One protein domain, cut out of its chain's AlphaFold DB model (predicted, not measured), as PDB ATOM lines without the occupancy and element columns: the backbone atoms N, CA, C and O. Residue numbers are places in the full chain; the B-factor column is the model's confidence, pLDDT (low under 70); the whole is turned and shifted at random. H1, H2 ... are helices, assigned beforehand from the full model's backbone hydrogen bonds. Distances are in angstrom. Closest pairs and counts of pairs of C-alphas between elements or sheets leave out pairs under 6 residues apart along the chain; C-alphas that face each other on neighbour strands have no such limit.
ATOM      1  N   LEU A 131     113.696 132.552  91.217       52.78
ATOM      2  CA  LEU A 131     114.189 131.564  92.174       52.78
ATOM      3  C   LEU A 131     113.369 130.272  92.115       52.78
ATOM      4  O   LEU A 131     113.974 129.204  92.066       52.78
ATOM      5  N   LEU A 132     112.031 130.355  92.015       52.41
ATOM      6  CA  LEU A 132     111.173 129.169  91.930       52.41
ATOM      7  C   LEU A 132     111.478 128.310  90.699       52.41
ATOM      8  O   LEU A 132     111.627 127.095  90.806       52.41
ATOM      9  N   GLN A 133     111.681 128.954  89.551       48.28
ATOM     10  CA  GLN A 133     112.092 128.277  88.317       48.28
ATOM     11  C   GLN A 133     113.520 127.735  88.384       48.28
ATOM     12  O   GLN A 133     113.857 126.750  87.726       48.28
ATOM     13  N   THR A 134     114.374 128.343  89.206       49.81
ATOM     14  CA  THR A 134     115.732 127.842  89.428       49.81
ATOM     15  C   THR A 134     115.718 126.498  90.180       49.81
ATOM     16  O   THR A 134     116.602 125.674  89.941       49.81
ATOM     17  N   PHE A 135     114.697 126.215  91.010       51.78
ATOM     18  CA  PHE A 135     114.512 124.882  91.622       51.78
ATOM     19  C   PHE A 135     114.184 123.805  90.596       51.78
ATOM     20  O   PHE A 135     114.646 122.671  90.735       51.78
ATOM     21  N   GLU A 136     113.405 124.148  89.572       48.22
ATOM     22  CA  GLU A 136     113.028 123.214  88.509       48.22
ATOM     23  C   GLU A 136     114.203 122.944  87.560       48.22
ATOM     24  O   GLU A 136     114.445 121.799  87.172       48.22
ATOM     25  N   ASN A 137     114.999 123.973  87.255       42.03
ATOM     26  CA  ASN A 137     116.030 123.914  86.216       42.03
ATOM     27  C   ASN A 137     117.362 123.252  86.618       42.03
ATOM     28  O   ASN A 137     118.300 123.267  85.825       42.03
ATOM     29  N   ARG A 138     117.468 122.618  87.798       50.50
ATOM     30  CA  ARG A 138     118.659 121.841  88.234       50.50
ATOM     31  C   ARG A 138     120.002 122.560  88.008       50.50
ATOM     32  O   ARG A 138     121.012 121.906  87.738       50.50
ATOM     33  N   VAL A 139     120.034 123.889  88.098       52.88
ATOM     34  CA  VAL A 139     121.289 124.636  87.984       52.88
ATOM     35  C   VAL A 139     122.160 124.238  89.177       52.88
ATOM     36  O   VAL A 139     121.754 124.383  90.330       52.88
ATOM     37  N   ILE A 140     123.330 123.657  88.901       60.53
ATOM     38  CA  ILE A 140     124.254 123.185  89.935       60.53
ATOM     39  C   ILE A 140     124.956 124.412  90.516       60.53
ATOM     40  O   ILE A 140     125.918 124.913  89.938       60.53
ATOM     41  N   PHE A 141     124.472 124.909  91.650       70.12
ATOM     42  CA  PHE A 141     125.169 125.938  92.418       70.12
ATOM     43  C   PHE A 141     126.113 125.293  93.428       70.12
ATOM     44  O   PHE A 141     125.757 124.309  94.081       70.12
ATOM     45  N   SER A 142     127.299 125.875  93.625       86.88
ATOM     46  CA  SER A 142     128.102 125.513  94.790       86.88
ATOM     47  C   SER A 142     127.452 126.065  96.060       86.88
ATOM     48  O   SER A 142     126.756 127.086  96.039       86.88
ATOM     49  N   ILE A 143     127.730 125.446  97.211       91.00
ATOM     50  CA  ILE A 143     127.241 125.968  98.496       91.00
ATOM     51  C   ILE A 143     127.694 127.416  98.744       91.00
ATOM     52  O   ILE A 143     126.974 128.194  99.363       91.00
ATOM     53  N   ARG A 144     128.863 127.816  98.224       90.75
ATOM     54  CA  ARG A 144     129.359 129.194  98.349       90.75
ATOM     55  C   ARG A 144     128.519 130.172  97.538       90.75
ATOM     56  O   ARG A 144     128.215 131.243  98.056       90.75
ATOM     57  N   ASP A 145     128.104 129.785  96.335       89.06
ATOM     58  CA  ASP A 145     127.262 130.621  95.474       89.06
ATOM     59  C   ASP A 145     125.907 130.857  96.137       89.06
ATOM     60  O   ASP A 145     125.492 132.001  96.316       89.06
ATOM     61  N   VAL A 146     125.268 129.787  96.628       89.69
ATOM     62  CA  VAL A 146     123.974 129.883  97.321       89.69
ATOM     63  C   VAL A 146     124.077 130.753  98.576       89.69
ATOM     64  O   VAL A 146     123.230 131.616  98.824       89.69
ATOM     65  N   LEU A 147     125.142 130.598  99.367       91.81
ATOM     66  CA  LEU A 147     125.399 131.438 100.542       91.81
ATOM     67  C   LEU A 147     125.782 132.886 100.195       91.81
ATOM     68  O   LEU A 147     125.717 133.744 101.078       91.81
ATOM     69  N   GLY A 148     126.160 133.164  98.948       89.50
ATOM     70  CA  GLY A 148     126.431 134.501  98.421       89.50
ATOM     71  C   GLY A 148     125.183 135.248  97.943       89.50
ATOM     72  O   GLY A 148     125.211 136.477  97.878       89.50
ATOM     73  N   ILE A 149     124.079 134.541  97.666       89.44
ATOM     74  CA  ILE A 149     122.816 135.156  97.225       89.44
ATOM     75  C   ILE A 149     122.327 136.158  98.279       89.44
ATOM     76  O   ILE A 149     122.194 135.832  99.464       89.44
ATOM     77  N   ARG A 150     122.077 137.398  97.846       88.31
ATOM     78  CA  ARG A 150     121.521 138.447  98.705       88.31
ATOM     79  C   ARG A 150     120.033 138.200  98.914       88.31
ATOM     80  O   ARG A 150     119.314 137.899  97.970       88.31
ATOM     81  N   LEU A 151     119.601 138.350 100.159       86.94
ATOM     82  CA  LEU A 151     118.196 138.299 100.532       86.94
ATOM     83  C   LEU A 151     117.491 139.566 100.027       86.94
ATOM     84  O   LEU A 151     118.024 140.668 100.190       86.94
ATOM     85  N   SER A 152     116.330 139.407  99.387       82.69
ATOM     86  CA  SER A 152     115.462 140.518  98.982       82.69
ATOM     87  C   SER A 152     115.044 141.353 100.197       82.69
ATOM     88  O   SER A 152     114.989 140.859 101.325       82.69
ATOM     89  N   LYS A 153     114.786 142.651  99.991       83.75
ATOM     90  CA  LYS A 153     114.236 143.491 101.060       83.75
ATOM     91  C   LYS A 153     112.803 143.051 101.333       83.75
ATOM     92  O   LYS A 153     112.047 142.837 100.396       83.75
ATOM     93  N   PHE A 154     112.435 142.963 102.607       78.94
ATOM     94  CA  PHE A 154     111.065 142.637 102.983       78.94
ATOM     95  C   PHE A 154     110.140 143.806 102.621       78.94
ATOM     96  O   PHE A 154     110.222 144.882 103.221       78.94
ATOM     97  N   GLU A 155     109.280 143.607 101.627       75.81
ATOM     98  CA  GLU A 155     108.292 144.596 101.208       75.81
ATOM     99  C   GLU A 155     106.976 144.399 101.962       75.81
ATOM    100  O   GLU A 155     106.507 143.280 102.168       75.81
ATOM    101  N   LYS A 156     106.365 145.505 102.394       67.00
ATOM    102  CA  LYS A 156     105.080 145.469 103.100       67.00
ATOM    103  C   LYS A 156     103.953 145.209 102.094       67.00
ATOM    104  O   LYS A 156     103.901 145.862 101.058       67.00
ATOM    105  N   GLY A 157     103.052 144.282 102.416       68.75
ATOM    106  CA  GLY A 157     101.887 143.923 101.594       68.75
ATOM    107  C   GLY A 157     101.633 142.414 101.585       68.75
ATOM    108  O   GLY A 157     102.575 141.632 101.688       68.75
ATOM    109  N   LEU A 158     100.369 141.994 101.483       61.88
ATOM    110  CA  LEU A 158      99.969 140.578 101.538       61.88
ATOM    111  C   LEU A 158     100.499 139.767 100.341       61.88
ATOM    112  O   LEU A 158     101.175 138.753 100.528       61.88
ATOM    113  N   ALA A 159     100.290 140.261  99.116       64.00
ATOM    114  CA  ALA A 159     100.826 139.641  97.900       64.00
ATOM    115  C   ALA A 159     102.366 139.564  97.928       64.00
ATOM    116  O   ALA A 159     102.954 138.512  97.674       64.00
ATOM    117  N   ASN A 160     103.020 140.648  98.355       76.62
ATOM    118  CA  ASN A 160     104.478 140.704  98.501       76.62
ATOM    119  C   ASN A 160     105.001 139.731  99.562       76.62
ATOM    120  O   ASN A 160     106.059 139.135  99.381       76.62
ATOM    121  N   SER A 161     104.248 139.513 100.641       79.88
ATOM    122  CA  SER A 161     104.618 138.548 101.677       79.88
ATOM    123  C   SER A 161     104.546 137.111 101.169       79.88
ATOM    124  O   SER A 161     105.442 136.319 101.440       79.88
ATOM    125  N   THR A 162     103.522 136.777 100.383       80.75
ATOM    126  CA  THR A 162     103.384 135.441  99.779       80.75
ATOM    127  C   THR A 162     104.509 135.176  98.777       80.75
ATOM    128  O   THR A 162     105.161 134.133  98.836       80.75
ATOM    129  N   LYS A 163     104.822 136.160  97.924       82.12
ATOM    130  CA  LYS A 163     106.001 136.119  97.048       82.12
ATOM    131  C   LYS A 163     107.282 135.883  97.853       82.12
ATOM    132  O   LYS A 163     108.058 134.984  97.537       82.12
ATOM    133  N   GLN A 164     107.473 136.659  98.918       88.31
ATOM    134  CA  GLN A 164     108.661 136.591  99.757       88.31
ATOM    135  C   GLN A 164     108.820 135.233 100.443       88.31
ATOM    136  O   GLN A 164     109.922 134.685 100.457       88.31
ATOM    137  N   LEU A 165     107.726 134.678 100.971       90.31
ATOM    138  CA  LEU A 165     107.676 133.342 101.561       90.31
ATOM    139  C   LEU A 165     108.188 132.286 100.574       90.31
ATOM    140  O   LEU A 165     109.018 131.455 100.938       90.31
ATOM    141  N   LEU A 166     107.719 132.335  99.325       86.44
ATOM    142  CA  LEU A 166     108.103 131.378  98.289       86.44
ATOM    143  C   LEU A 166     109.559 131.551  97.832       86.44
ATOM    144  O   LEU A 166     110.261 130.555  97.643       86.44
ATOM    145  N   GLU A 167     110.039 132.789  97.687       87.62
ATOM    146  CA  GLU A 167     111.454 133.070  97.406       87.62
ATOM    147  C   GLU A 167     112.369 132.535  98.519       87.62
ATOM    148  O   GLU A 167     113.386 131.892  98.236       87.62
ATOM    149  N   ASP A 168     111.990 132.762  99.780       92.56
ATOM    150  CA  ASP A 168     112.759 132.338 100.950       92.56
ATOM    151  C   ASP A 168     112.751 130.827 101.133       92.56
ATOM    152  O   ASP A 168     113.812 130.235 101.337       92.56
ATOM    153  N   TRP A 169     111.585 130.186 100.998       92.31
ATOM    154  CA  TRP A 169     111.474 128.728 100.955       92.31
ATOM    155  C   TRP A 169     112.360 128.140  99.871       92.31
ATOM    156  O   TRP A 169     113.078 127.158 100.075       92.31
ATOM    157  N   GLY A 170     112.332 128.776  98.710       86.38
ATOM    158  CA  GLY A 170     113.180 128.402  97.621       86.38
ATOM    159  C   GLY A 170     114.659 128.398  98.013       86.38
ATOM    160  O   GLY A 170     115.340 127.368  97.989       86.38
ATOM    161  N   LEU A 171     115.172 129.558  98.413       90.44
ATOM    162  CA  LEU A 171     116.575 129.691  98.790       90.44
ATOM    163  C   LEU A 171     116.950 128.775  99.971       90.44
ATOM    164  O   LEU A 171     118.078 128.272 100.027       90.44
ATOM    165  N   TYR A 172     116.007 128.505 100.875       93.75
ATOM    166  CA  TYR A 172     116.141 127.518 101.945       93.75
ATOM    167  C   TYR A 172     116.382 126.119 101.377       93.75
ATOM    168  O   TYR A 172     117.405 125.499 101.676       93.75
ATOM    169  N   ALA A 173     115.498 125.647 100.495       90.50
ATOM    170  CA  ALA A 173     115.602 124.338  99.865       90.50
ATOM    171  C   ALA A 173     116.920 124.170  99.090       90.50
ATOM    172  O   ALA A 173     117.583 123.138  99.213       90.50
ATOM    173  N   MET A 174     117.341 125.198  98.344       88.06
ATOM    174  CA  MET A 174     118.648 125.223  97.676       88.06
ATOM    175  C   MET A 174     119.808 125.124  98.669       88.06
ATOM    176  O   MET A 174     120.725 124.332  98.464       88.06
ATOM    177  N   THR A 175     119.762 125.888  99.763       92.94
ATOM    178  CA  THR A 175     120.819 125.886 100.784       92.94
ATOM    179  C   THR A 175     120.956 124.505 101.427       92.94
ATOM    180  O   THR A 175     122.075 124.004 101.539       92.94
ATOM    181  N   VAL A 176     119.840 123.853 101.780       92.69
ATOM    182  CA  VAL A 176     119.847 122.481 102.324       92.69
ATOM    183  C   VAL A 176     120.457 121.498 101.328       92.69
ATOM    184  O   VAL A 176     121.351 120.734 101.692       92.69
ATOM    185  N   ARG A 177     120.016 121.521 100.062       89.88
ATOM    186  CA  ARG A 177     120.507 120.595  99.030       89.88
ATOM    187  C   ARG A 177     121.998 120.763  98.773       89.88
ATOM    188  O   ARG A 177     122.736 119.787  98.876       89.88
ATOM    189  N   CYS A 178     122.448 121.987  98.506       90.56
ATOM    190  CA  CYS A 178     123.857 122.274  98.257       90.56
ATOM    191  C   CYS A 178     124.725 121.960  99.482       90.56
ATOM    192  O   CYS A 178     125.878 121.561  99.328       90.56
ATOM    193  N   PHE A 179     124.197 122.111 100.701       94.12
ATOM    194  CA  PHE A 179     124.927 121.728 101.905       94.12
ATOM    195  C   PHE A 179     125.048 120.207 102.034       94.12
ATOM    196  O   PHE A 179     126.140 119.708 102.289       94.12
ATOM    197  N   CYS A 180     123.976 119.457 101.775       92.25
ATOM    198  CA  CYS A 180     124.037 117.997 101.745       92.25
ATOM    199  C   CYS A 180     124.995 117.482 100.658       92.25
ATOM    200  O   CYS A 180     125.756 116.552 100.908       92.25
ATOM    201  N   GLU A 181     125.001 118.100  99.472       89.44
ATOM    202  CA  GLU A 181     125.964 117.786  98.408       89.44
ATOM    203  C   GLU A 181     127.401 118.115  98.830       89.44
ATOM    204  O   GLU A 181     128.302 117.306  98.621       89.44
ATOM    205  N   HIS A 182     127.625 119.255  99.492       91.19
ATOM    206  CA  HIS A 182     128.932 119.609 100.053       91.19
ATOM    207  C   HIS A 182     129.427 118.580 101.081       91.19
ATOM    208  O   HIS A 182     130.619 118.290 101.146       91.19
ATOM    209  N   LEU A 183     128.508 118.004 101.856       91.81
ATOM    210  CA  LEU A 183     128.773 116.935 102.818       91.81
ATOM    211  C   LEU A 183     128.855 115.540 102.180       91.81
ATOM    212  O   LEU A 183     129.108 114.574 102.894       91.81
ATOM    213  N   SER A 184     128.650 115.429 100.862       89.75
ATOM    214  CA  SER A 184     128.600 114.157 100.129       89.75
ATOM    215  C   SER A 184     127.567 113.172 100.698       89.75
ATOM    216  O   SER A 184     127.839 111.982 100.823       89.75
ATOM    217  N   LEU A 185     126.382 113.669 101.074       87.06
ATOM    218  CA  LEU A 185     125.258 112.815 101.463       87.06
ATOM    219  C   LEU A 185     124.621 112.152 100.232       87.06
ATOM    220  O   LEU A 185     124.469 112.782  99.184       87.06
ATOM    221  N   ASP A 186     124.204 110.894 100.369       79.31
ATOM    222  CA  ASP A 186     123.619 110.127  99.269       79.31
ATOM    223  C   ASP A 186     122.179 110.555  98.936       79.31
ATOM    224  O   ASP A 186     121.363 110.897  99.799       79.31
ATOM    225  N   GLY A 187     121.835 110.496  97.643       73.25
ATOM    226  CA  GLY A 187     120.454 110.659  97.170       73.25
ATOM    227  C   GLY A 187     119.879 112.080  97.268       73.25
ATOM    228  O   GLY A 187     118.664 112.259  97.162       73.25
ATOM    229  N   THR A 188     120.717 113.104  97.432       73.06
ATOM    230  CA  THR A 188     120.303 114.508  97.645       73.06
ATOM    231  C   THR A 188     119.399 115.078  96.559       73.06
ATOM    232  O   THR A 188     118.504 115.868  96.856       73.06
ATOM    233  N   LYS A 189     119.585 114.673  95.300       68.38
ATOM    234  CA  LYS A 189     118.863 115.252  94.154       68.38
ATOM    235  C   LYS A 189     117.377 114.903  94.106       68.38
ATOM    236  O   LYS A 189     116.589 115.702  93.614       68.38
ATOM    237  N   LEU A 190     116.988 113.723  94.590       66.50
ATOM    238  CA  LEU A 190     115.613 113.216  94.460       66.50
ATOM    239  C   LEU A 190     114.787 113.371  95.739       66.50
ATOM    240  O   LEU A 190     113.565 113.243  95.703       66.50
ATOM    241  N   ARG A 191     115.439 113.659  96.868       73.12
ATOM    242  CA  ARG A 191     114.774 113.752  98.168       73.12
ATOM    243  C   ARG A 191     114.128 115.123  98.389       73.12
ATOM    244  O   ARG A 191     114.675 116.126  97.920       73.12
ATOM    245  N   PRO A 192     112.979 115.202  99.075       78.38
ATOM    246  CA  PRO A 192     112.403 116.459  99.544       78.38
ATOM    247  C   PRO A 192     113.374 117.252 100.442       78.38
ATOM    248  O   PRO A 192     114.143 116.642 101.186       78.38
ATOM    249  N   PRO A 193     113.345 118.599 100.424       86.00
ATOM    250  CA  PRO A 193     114.216 119.412 101.277       86.00
ATOM    251  C   PRO A 193     114.033 119.157 102.778       86.00
ATOM    252  O   PRO A 193     115.024 119.132 103.500       86.00
ATOM    253  N   LEU A 194     112.800 118.919 103.244       86.00
ATOM    254  CA  LEU A 194     112.537 118.624 104.659       86.00
ATOM    255  C   LEU A 194     113.149 117.293 105.109       86.00
ATOM    256  O   LEU A 194     113.706 117.221 106.199       86.00
ATOM    257  N   ASP A 195     113.137 116.267 104.258       82.69
ATOM    258  CA  ASP A 195     113.769 114.978 104.575       82.69
ATOM    259  C   ASP A 195     115.287 115.116 104.711       82.69
ATOM    260  O   ASP A 195     115.907 114.477 105.561       82.69
ATOM    261  N   LEU A 196     115.896 115.948 103.861       87.44
ATOM    262  CA  LEU A 196     117.319 116.268 103.940       87.44
ATOM    263  C   LEU A 196     117.631 117.076 105.203       87.44
ATOM    264  O   LEU A 196     118.600 116.782 105.896       87.44
ATOM    265  N   TYR A 197     116.792 118.057 105.531       92.94
ATOM    266  CA  TYR A 197     116.920 118.844 106.753       92.94
ATOM    267  C   TYR A 197     116.832 117.971 108.014       92.94
ATOM    268  O   TYR A 197     117.720 118.036 108.862       92.94
ATOM    269  N   ASN A 198     115.840 117.080 108.095       91.56
ATOM    270  CA  ASN A 198     115.687 116.135 109.203       91.56
ATOM    271  C   ASN A 198     116.901 115.219 109.368       91.56
ATOM    272  O   ASN A 198     117.313 114.933 110.491       91.56
ATOM    273  N   GLU A 199     117.518 114.781 108.271       93.12
ATOM    274  CA  GLU A 199     118.751 114.001 108.354       93.12
ATOM    275  C   GLU A 199     119.922 114.819 108.914       93.12
ATOM    276  O   GLU A 199     120.692 114.310 109.733       93.12
ATOM    277  N   LEU A 200     120.056 116.087 108.516       95.56
ATOM    278  CA  LEU A 200     121.078 116.984 109.060       95.56
ATOM    279  C   LEU A 200     120.878 117.231 110.563       95.56
ATOM    280  O   LEU A 200     121.865 117.260 111.305       95.56
ATOM    281  N   LEU A 201     119.627 117.354 111.020       95.06
ATOM    282  CA  LEU A 201     119.281 117.426 112.444       95.06
ATOM    283  C   LEU A 201     119.639 116.126 113.176       95.06
ATOM    284  O   LEU A 201     120.328 116.157 114.195       95.06
ATOM    285  N   ALA A 202     119.246 114.971 112.632       94.06
ATOM    286  CA  ALA A 202     119.532 113.663 113.223       94.06
ATOM    287  C   ALA A 202     121.044 113.400 113.354       94.06
ATOM    288  O   ALA A 202     121.505 112.833 114.345       94.06
ATOM    289  N   LYS A 203     121.836 113.873 112.383       94.75
ATOM    290  CA  LYS A 203     123.307 113.824 112.400       94.75
ATOM    291  C   LYS A 203     123.953 114.914 113.265       94.75
ATOM    292  O   LYS A 203     125.179 114.976 113.323       94.75
ATOM    293  N   LYS A 204     123.161 115.763 113.934       94.69
ATOM    294  CA  LYS A 204     123.611 116.903 114.757       94.69
ATOM    295  C   LYS A 204     124.505 117.890 113.995       94.69
ATOM    296  O   LYS A 204     125.360 118.550 114.582       94.69
ATOM    297  N   MET A 205     124.336 117.968 112.675       94.81
ATOM    298  CA  MET A 205     125.038 118.935 111.823       94.81
ATOM    299  C   MET A 205     124.344 120.296 111.840       94.81
ATOM    300  O   MET A 205     124.998 121.322 111.661       94.81
ATOM    301  N   LEU A 206     123.031 120.283 112.071       96.38
ATOM    302  CA  LEU A 206     122.193 121.449 112.303       96.38
ATOM    303  C   LEU A 206     121.428 121.283 113.619       96.38
ATOM    304  O   LEU A 206     121.297 120.177 114.147       96.38
ATOM    305  N   VAL A 207     120.914 122.402 114.107       95.94
ATOM    306  CA  VAL A 207     119.984 122.513 115.232       95.94
ATOM    307  C   VAL A 207     118.703 123.185 114.713       95.94
ATOM    308  O   VAL A 207     118.811 124.026 113.803       95.94
ATOM    309  N   PRO A 208     117.509 122.831 115.232       95.56
ATOM    310  CA  PRO A 208     116.268 123.524 114.895       95.56
ATOM    311  C   PRO A 208     116.403 125.039 115.075       95.56
ATOM    312  O   PRO A 208     117.158 125.511 115.928       95.56
ATOM    313  N   ALA A 209     115.747 125.822 114.222       95.12
ATOM    314  CA  ALA A 209     115.950 127.269 114.237       95.12
ATOM    315  C   ALA A 209     115.308 127.917 115.473       95.12
ATOM    316  O   ALA A 209     115.883 128.850 116.024       95.12
ATOM    317  N   GLU A 210     114.184 127.365 115.922       93.69
ATOM    318  CA  GLU A 210     113.493 127.664 117.176       93.69
ATOM    319  C   GLU A 210     114.381 127.441 118.408       93.69
ATOM    320  O   GLU A 210     114.315 128.208 119.363       93.69
ATOM    321  N   ASP A 211     115.283 126.460 118.360       94.31
ATOM    322  CA  ASP A 211     116.242 126.209 119.438       94.31
ATOM    323  C   ASP A 211     117.473 127.122 119.325       94.31
ATOM    324  O   ASP A 211     118.097 127.484 120.323       94.31
ATOM    325  N   ALA A 212     117.865 127.477 118.097       91.62
ATOM    326  CA  ALA A 212     119.048 128.289 117.829       91.62
ATOM    327  C   ALA A 212     118.827 129.798 118.052       91.62
ATOM    328  O   ALA A 212     119.778 130.491 118.420       91.62
ATOM    329  N   ASP A 213     117.621 130.309 117.790       91.44
ATOM    330  CA  ASP A 213     117.247 131.727 117.929       91.44
ATOM    331  C   ASP A 213     115.758 131.863 118.347       91.44
ATOM    332  O   ASP A 213     114.920 132.301 117.547       91.44
ATOM    333  N   PRO A 214     115.407 131.468 119.591       89.31
ATOM    334  CA  PRO A 214     114.016 131.397 120.065       89.31
ATOM    335  C   PRO A 214     113.305 132.757 120.098       89.31
ATOM    336  O   PRO A 214     112.080 132.821 120.020       89.31
ATOM    337  N   ASP A 215     114.058 133.856 120.179       89.25
ATOM    338  CA  ASP A 215     113.498 135.210 120.193       89.25
ATOM    339  C   ASP A 215     112.958 135.628 118.814       89.25
ATOM    340  O   ASP A 215     112.095 136.505 118.717       89.25
ATOM    341  N   LYS A 216     113.463 135.021 117.731       91.06
ATOM    342  CA  LYS A 216     113.070 135.352 116.348       91.06
ATOM    343  C   LYS A 216     112.208 134.285 115.692       91.06
ATOM    344  O   LYS A 216     111.362 134.616 114.855       91.06
ATOM    345  N   VAL A 217     112.431 133.023 116.042       93.69
ATOM    346  CA  VAL A 217     111.739 131.875 115.457       93.69
ATOM    347  C   VAL A 217     110.773 131.308 116.485       93.69
ATOM    348  O   VAL A 217     111.172 130.641 117.431       93.69
ATOM    349  N   THR A 218     109.488 131.583 116.282       92.69
ATOM    350  CA  THR A 218     108.410 131.167 117.190       92.69
ATOM    351  C   THR A 218     107.578 130.014 116.642       92.69
ATOM    352  O   THR A 218     106.860 129.374 117.403       92.69
ATOM    353  N   HIS A 219     107.660 129.751 115.338       90.62
ATOM    354  CA  HIS A 219     106.957 128.657 114.667       90.62
ATOM    355  C   HIS A 219     107.968 127.639 114.151       90.62
ATOM    356  O   HIS A 219     109.032 128.027 113.651       90.62
ATOM    357  N   SER A 220     107.635 126.349 114.226       93.06
ATOM    358  CA  SER A 220     108.507 125.313 113.676       93.06
ATOM    359  C   SER A 220     108.581 125.433 112.152       93.06
ATOM    360  O   SER A 220     107.698 126.002 111.500       93.06
ATOM    361  N   LEU A 221     109.630 124.871 111.550       92.75
ATOM    362  CA  LEU A 221     109.748 124.856 110.090       92.75
ATOM    363  C   LEU A 221     108.574 124.121 109.424       92.75
ATOM    364  O   LEU A 221     108.197 124.466 108.307       92.75
ATOM    365  N   PHE A 222     107.999 123.119 110.094       89.38
ATOM    366  CA  PHE A 222     106.874 122.346 109.572       89.38
ATOM    367  C   PHE A 222     105.599 123.189 109.498       89.38
ATOM    368  O   PHE A 222     104.953 123.186 108.455       89.38
ATOM    369  N   ASP A 223     105.314 123.994 110.525       89.69
ATOM    370  CA  ASP A 223     104.164 124.913 110.523       89.69
ATOM    371  C   ASP A 223     104.292 125.950 109.394       89.69
ATOM    372  O   ASP A 223     103.348 126.256 108.661       89.69
ATOM    373  N   VAL A 224     105.507 126.474 109.198       92.94
ATOM    374  CA  VAL A 224     105.801 127.404 108.098       92.94
ATOM    375  C   VAL A 224     105.721 126.696 106.740       92.94
ATOM    376  O   VAL A 224     105.331 127.308 105.746       92.94
ATOM    377  N   TYR A 225     106.046 125.407 106.663       88.75
ATOM    378  CA  TYR A 225     105.948 124.646 105.422       88.75
ATOM    379  C   TYR A 225     104.497 124.406 104.985       88.75
ATOM    380  O   TYR A 225     104.224 124.443 103.786       88.75
ATOM    381  N   GLU A 226     103.551 124.251 105.912       84.44
ATOM    382  CA  GLU A 226     102.121 124.227 105.567       84.44
ATOM    383  C   GLU A 226     101.693 125.538 104.891       84.44
ATOM    384  O   GLU A 226     101.000 125.531 103.871       84.44
ATOM    385  N   CYS A 227     102.204 126.673 105.383       87.06
ATOM    386  CA  CYS A 227     102.028 127.972 104.737       87.06
ATOM    387  C   CYS A 227     102.649 127.982 103.330       87.06
ATOM    388  O   CYS A 227     102.020 128.424 102.376       87.06
ATOM    389  N   VAL A 228     103.859 127.449 103.150       84.94
ATOM    390  CA  VAL A 228     104.476 127.330 101.816       84.94
ATOM    391  C   VAL A 228     103.599 126.512 100.865       84.94
ATOM    392  O   VAL A 228     103.412 126.916  99.718       84.94
ATOM    393  N   GLN A 229     103.039 125.388 101.319       78.69
ATOM    394  CA  GLN A 229     102.146 124.565 100.501       78.69
ATOM    395  C   GLN A 229     100.880 125.329 100.107       78.69
ATOM    396  O   GLN A 229     100.510 125.323  98.935       78.69
ATOM    397  N   ALA A 230     100.257 126.041 101.049       72.00
ATOM    398  CA  ALA A 230      99.105 126.891 100.763       72.00
ATOM    399  C   ALA A 230      99.454 127.996  99.746       72.00
ATOM    400  O   ALA A 230      98.728 128.188  98.771       72.00
ATOM    401  N   ALA A 231     100.604 128.659  99.900       75.06
ATOM    402  CA  ALA A 231     101.084 129.672  98.959       75.06
ATOM    403  C   ALA A 231     101.349 129.102  97.558       75.06
ATOM    404  O   ALA A 231     101.031 129.741  96.558       75.06
ATOM    405  N   MET A 232     101.888 127.881  97.465       68.12
ATOM    406  CA  MET A 232     102.080 127.177  96.189       68.12
ATOM    407  C   MET A 232     100.759 126.822  95.492       68.12
ATOM    408  O   MET A 232     100.757 126.614  94.278       68.12
ATOM    409  N   LEU A 233      99.656 126.754  96.244       64.00
ATOM    410  CA  LEU A 233      98.291 126.587  95.736       64.00
ATOM    411  C   LEU A 233      97.590 127.929  95.463       64.00
ATOM    412  O   LEU A 233      96.413 127.940  95.122       64.00
ATOM    413  N   GLY A 234      98.301 129.049  95.606       60.00
ATOM    414  CA  GLY A 234      97.787 130.389  95.346       60.00
ATOM    415  C   GLY A 234      97.121 131.069  96.539       60.00
ATOM    416  O   GLY A 234      96.598 132.161  96.377       60.00
ATOM    417  N   VAL A 235      97.161 130.485  97.740       69.12
ATOM    418  CA  VAL A 235      96.610 131.139  98.935       69.12
ATOM    419  C   VAL A 235      97.483 132.329  99.329       69.12
ATOM    420  O   VAL A 235      98.696 132.198  99.500       69.12
ATOM    421  N   VAL A 236      96.854 133.485  99.527       70.69
ATOM    422  CA  VAL A 236      97.510 134.689 100.044       70.69
ATOM    423  C   VAL A 236      97.589 134.601 101.561       70.69
ATOM    424  O   VAL A 236      96.589 134.379 102.245       70.69
ATOM    425  N   LEU A 237      98.798 134.751 102.096       73.19
ATOM    426  CA  LEU A 237      99.078 134.445 103.496       73.19
ATOM    427  C   LEU A 237      99.445 135.677 104.308       73.19
ATOM    428  O   LEU A 237      99.945 136.683 103.801       73.19
ATOM    429  N   ASN A 238      99.225 135.556 105.616       81.12
ATOM    430  CA  ASN A 238      99.631 136.554 106.592       81.12
ATOM    431  C   ASN A 238     101.149 136.825 106.477       81.12
ATOM    432  O   ASN A 238     101.928 135.864 106.423       81.12
ATOM    433  N   PRO A 239     101.595 138.099 106.515       87.62
ATOM    434  CA  PRO A 239     103.013 138.455 106.468       87.62
ATOM    435  C   PRO A 239     103.893 137.722 107.483       87.62
ATOM    436  O   PRO A 239     105.073 137.488 107.220       87.62
ATOM    437  N   GLN A 240     103.321 137.311 108.615       91.12
ATOM    438  CA  GLN A 240     104.022 136.569 109.654       91.12
ATOM    439  C   GLN A 240     104.651 135.266 109.140       91.12
ATOM    440  O   GLN A 240     105.759 134.938 109.558       91.12
ATOM    441  N   ALA A 241     104.012 134.554 108.204       91.38
ATOM    442  CA  ALA A 241     104.577 133.328 107.635       91.38
ATOM    443  C   ALA A 241     105.892 133.610 106.888       91.38
ATOM    444  O   ALA A 241     106.883 132.904 107.071       91.38
ATOM    445  N   ALA A 242     105.932 134.692 106.106       91.94
ATOM    446  CA  ALA A 242     107.133 135.121 105.395       91.94
ATOM    447  C   ALA A 242     108.242 135.572 106.360       91.94
ATOM    448  O   ALA A 242     109.409 135.245 106.158       91.94
ATOM    449  N   VAL A 243     107.883 136.273 107.443       94.12
ATOM    450  CA  VAL A 243     108.830 136.657 108.505       94.12
ATOM    451  C   VAL A 243     109.453 135.421 109.158       94.12
ATOM    452  O   VAL A 243     110.672 135.356 109.310       94.12
ATOM    453  N   GLN A 244     108.639 134.423 109.509       95.75
ATOM    454  CA  GLN A 244     109.133 133.183 110.112       95.75
ATOM    455  C   GLN A 244     110.008 132.392 109.129       95.75
ATOM    456  O   GLN A 244     111.097 131.956 109.498       95.75
ATOM    457  N   MET A 245     109.611 132.281 107.856       95.94
ATOM    458  CA  MET A 245     110.423 131.622 106.824       95.94
ATOM    459  C   MET A 245     111.786 132.298 106.635       95.94
ATOM    460  O   MET A 245     112.808 131.615 106.521       95.94
ATOM    461  N   ARG A 246     111.825 133.637 106.658       95.50
ATOM    462  CA  ARG A 246     113.076 134.399 106.610       95.50
ATOM    463  C   ARG A 246     113.980 134.058 107.790       95.50
ATOM    464  O   ARG A 246     115.162 133.789 107.581       95.50
ATOM    465  N   ALA A 247     113.439 134.036 109.005       96.44
ATOM    466  CA  ALA A 247     114.207 133.721 110.207       96.44
ATOM    467  C   ALA A 247     114.788 132.291 110.158       96.44
ATOM    468  O   ALA A 247     115.974 132.090 110.432       96.44
ATOM    469  N   HIS A 248     114.002 131.313 109.688       97.50
ATOM    470  CA  HIS A 248     114.468 129.944 109.416       97.50
ATOM    471  C   HIS A 248     115.625 129.909 108.406       97.50
ATOM    472  O   HIS A 248     116.652 129.264 108.641       97.50
ATOM    473  N   LEU A 249     115.495 130.630 107.290       96.75
ATOM    474  CA  LEU A 249     116.531 130.734 106.260       96.75
ATOM    475  C   LEU A 249     117.820 131.381 106.781       96.75
ATOM    476  O   LEU A 249     118.921 130.909 106.484       96.75
ATOM    477  N   GLU A 250     117.712 132.455 107.555       96.25
ATOM    478  CA  GLU A 250     118.863 133.137 108.146       96.25
ATOM    479  C   GLU A 250     119.591 132.259 109.166       96.25
ATOM    480  O   GLU A 250     120.827 132.181 109.130       96.25
ATOM    481  N   SER A 251     118.842 131.543 110.010       97.19
ATOM    482  CA  SER A 251     119.391 130.561 110.948       97.19
ATOM    483  C   SER A 251     120.147 129.461 110.200       97.19
ATOM    484  O   SER A 251     121.341 129.261 110.445       97.19
ATOM    485  N   LEU A 252     119.521 128.834 109.195       97.38
ATOM    486  CA  LEU A 252     120.156 127.812 108.359       97.38
ATOM    487  C   LEU A 252     121.457 128.329 107.731       97.38
ATOM    488  O   LEU A 252     122.512 127.711 107.874       97.38
ATOM    489  N   ARG A 253     121.416 129.485 107.057       96.62
ATOM    490  CA  ARG A 253     122.596 130.064 106.389       96.62
ATOM    491  C   ARG A 253     123.714 130.368 107.384       96.62
ATOM    492  O   ARG A 253     124.887 130.195 107.055       96.62
ATOM    493  N   THR A 254     123.376 130.813 108.590       96.06
ATOM    494  CA  THR A 254     124.346 131.081 109.661       96.06
ATOM    495  C   THR A 254     125.007 129.794 110.145       96.06
ATOM    496  O   THR A 254     126.238 129.724 110.201       96.06
ATOM    497  N   GLN A 255     124.212 128.760 110.422       96.25
ATOM    498  CA  GLN A 255     124.711 127.456 110.853       96.25
ATOM    499  C   GLN A 255     125.599 126.812 109.779       96.25
ATOM    500  O   GLN A 255     126.729 126.420 110.071       96.25
ATOM    501  N   VAL A 256     125.160 126.808 108.516       96.56
ATOM    502  CA  VAL A 256     125.947 126.279 107.393       96.56
ATOM    503  C   VAL A 256     127.264 127.040 107.238       96.56
ATOM    504  O   VAL A 256     128.317 126.416 107.141       96.56
ATOM    505  N   ARG A 257     127.254 128.383 107.276       95.75
ATOM    506  CA  ARG A 257     128.491 129.187 107.215       95.75
ATOM    507  C   ARG A 257     129.457 128.847 108.344       95.75
ATOM    508  O   ARG A 257     130.662 128.778 108.107       95.75
ATOM    509  N   LYS A 258     128.948 128.648 109.562       94.06
ATOM    510  CA  LYS A 258     129.758 128.243 110.718       94.06
ATOM    511  C   LYS A 258     130.368 126.859 110.506       94.06
ATOM    512  O   LYS A 258     131.531 126.669 110.847       94.06
ATOM    513  N   TYR A 259     129.614 125.936 109.915       93.25
ATOM    514  CA  TYR A 259     130.062 124.576 109.643       93.25
ATOM    515  C   TYR A 259     131.162 124.520 108.573       93.25
ATOM    516  O   TYR A 259     132.179 123.861 108.768       93.25
ATOM    517  N   ILE A 260     130.990 125.238 107.457       92.06
ATOM    518  CA  ILE A 260     131.938 125.209 106.328       92.06
ATOM    519  C   ILE A 260     133.159 126.117 106.522       92.06
ATOM    520  O   ILE A 260     134.077 126.095 105.697       92.06
ATOM    521  N   ARG A 261     133.173 126.970 107.559       86.81
ATOM    522  CA  ARG A 261     134.334 127.818 107.852       86.81
ATOM    523  C   ARG A 261     135.554 126.917 108.073       86.81
ATOM    524  O   ARG A 261     135.473 125.986 108.876       86.81
TER     525      ARG A 261
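AT A GLANCE: This is residues 131 to 261 of the 267 residues of an uncharacterized protein of Herbaspirillum rubrisubalbicans M1 (UniProt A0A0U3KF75). What is the main picture? Two long helices, H3 and H7, lie side by side and run the same way as the core. H4 and H6 cross one side of this pair, H4 packing on H3 alone and H6 on both, while short H1 and H2 pack on H3 elsewhere and little H5 packs on H7. What is it made of, and how large is it? The printed part has 131 residues with seven named helices, H1 to H7 in order along the chain, and no named strand: the class is all helix. It is compact, with a radius of gyration of the C-alphas of 14.0 A and spans of 39 by 35 by 24 A.

IN THESE COORDINATES: Where are the two longest helices? H3, residues 158 to 182, is 35.8 A long from C-alpha 158 at (99.969, 140.578, 101.538) to C-alpha 182 at (128.932, 119.609, 100.053). H7, residues 239 to 260, is 31.8 A long and ends with C-alpha 260 at (131.938, 125.209, 106.328). Where are the others? H6 is residues 221 to 232, 16.0 A, and H4 is residues 193 to 202, 14.3 A. H1 is residues 131 to 136, beginning with C-alpha 131 at (114.189, 131.564, 92.174); H2 is residues 143 to 148 and H5 residues 209 to 212.

HOW THE PARTS SIT: What touches the hub? H3 is the hub, touching five helices. It touches H7 at a shallow tilt of 20 degrees, the same way, with C-alphas of Leu 165 and Ala 242 closest at 4.3 A. H2 and H3 form a helical hairpin at 34 degrees, a shallow tilt only just short of steep, the C-alphas of Ile 143 and Cys 178 closest at 5.0 A. What crosses steeply? With part of H3 alone, residues 173 to 180, H4 touches at a steep tilt of 54 degrees, Ala 173 to Pro 193 being the closest C-alphas at 5.3 A. H6 touches H3 at 59 degrees, a steep tilt, closest C-alphas Thr 162 and Ala 231 at 6.3 A, and H7 at 57 degrees, also steep, closest C-alphas Val 224 and Ala 241 at 6.1 A. H1 touches H3 at 50 degrees, steep, the closest C-alphas being Leu 132 and Gly 170 at 6.1 A. What of H5 and the backbones? H5 touches H7, with C-alphas of Ala 209 and His 248 closest at 5.7 A, and H4 and H7 are apart. Every O i to N i+4 pair is within hydrogen-bond range in H2, H3, H4, H6 and H7, in H1 1 of 2 is, and H5 is too short for such a pair.

THE WHOLE: How far does it reach? The two C-alphas farthest apart, those of Gly 157 and Asp 186, are 40.2 A apart. Are there cuts or long links? The printed part has no cut, and each of the six links is short but not tight. Where is confidence low? The mean pLDDT of the printed part is 84.4, with residues 131 to 140, 156 to 159, 189 to 190 and 232 to 235 under 70.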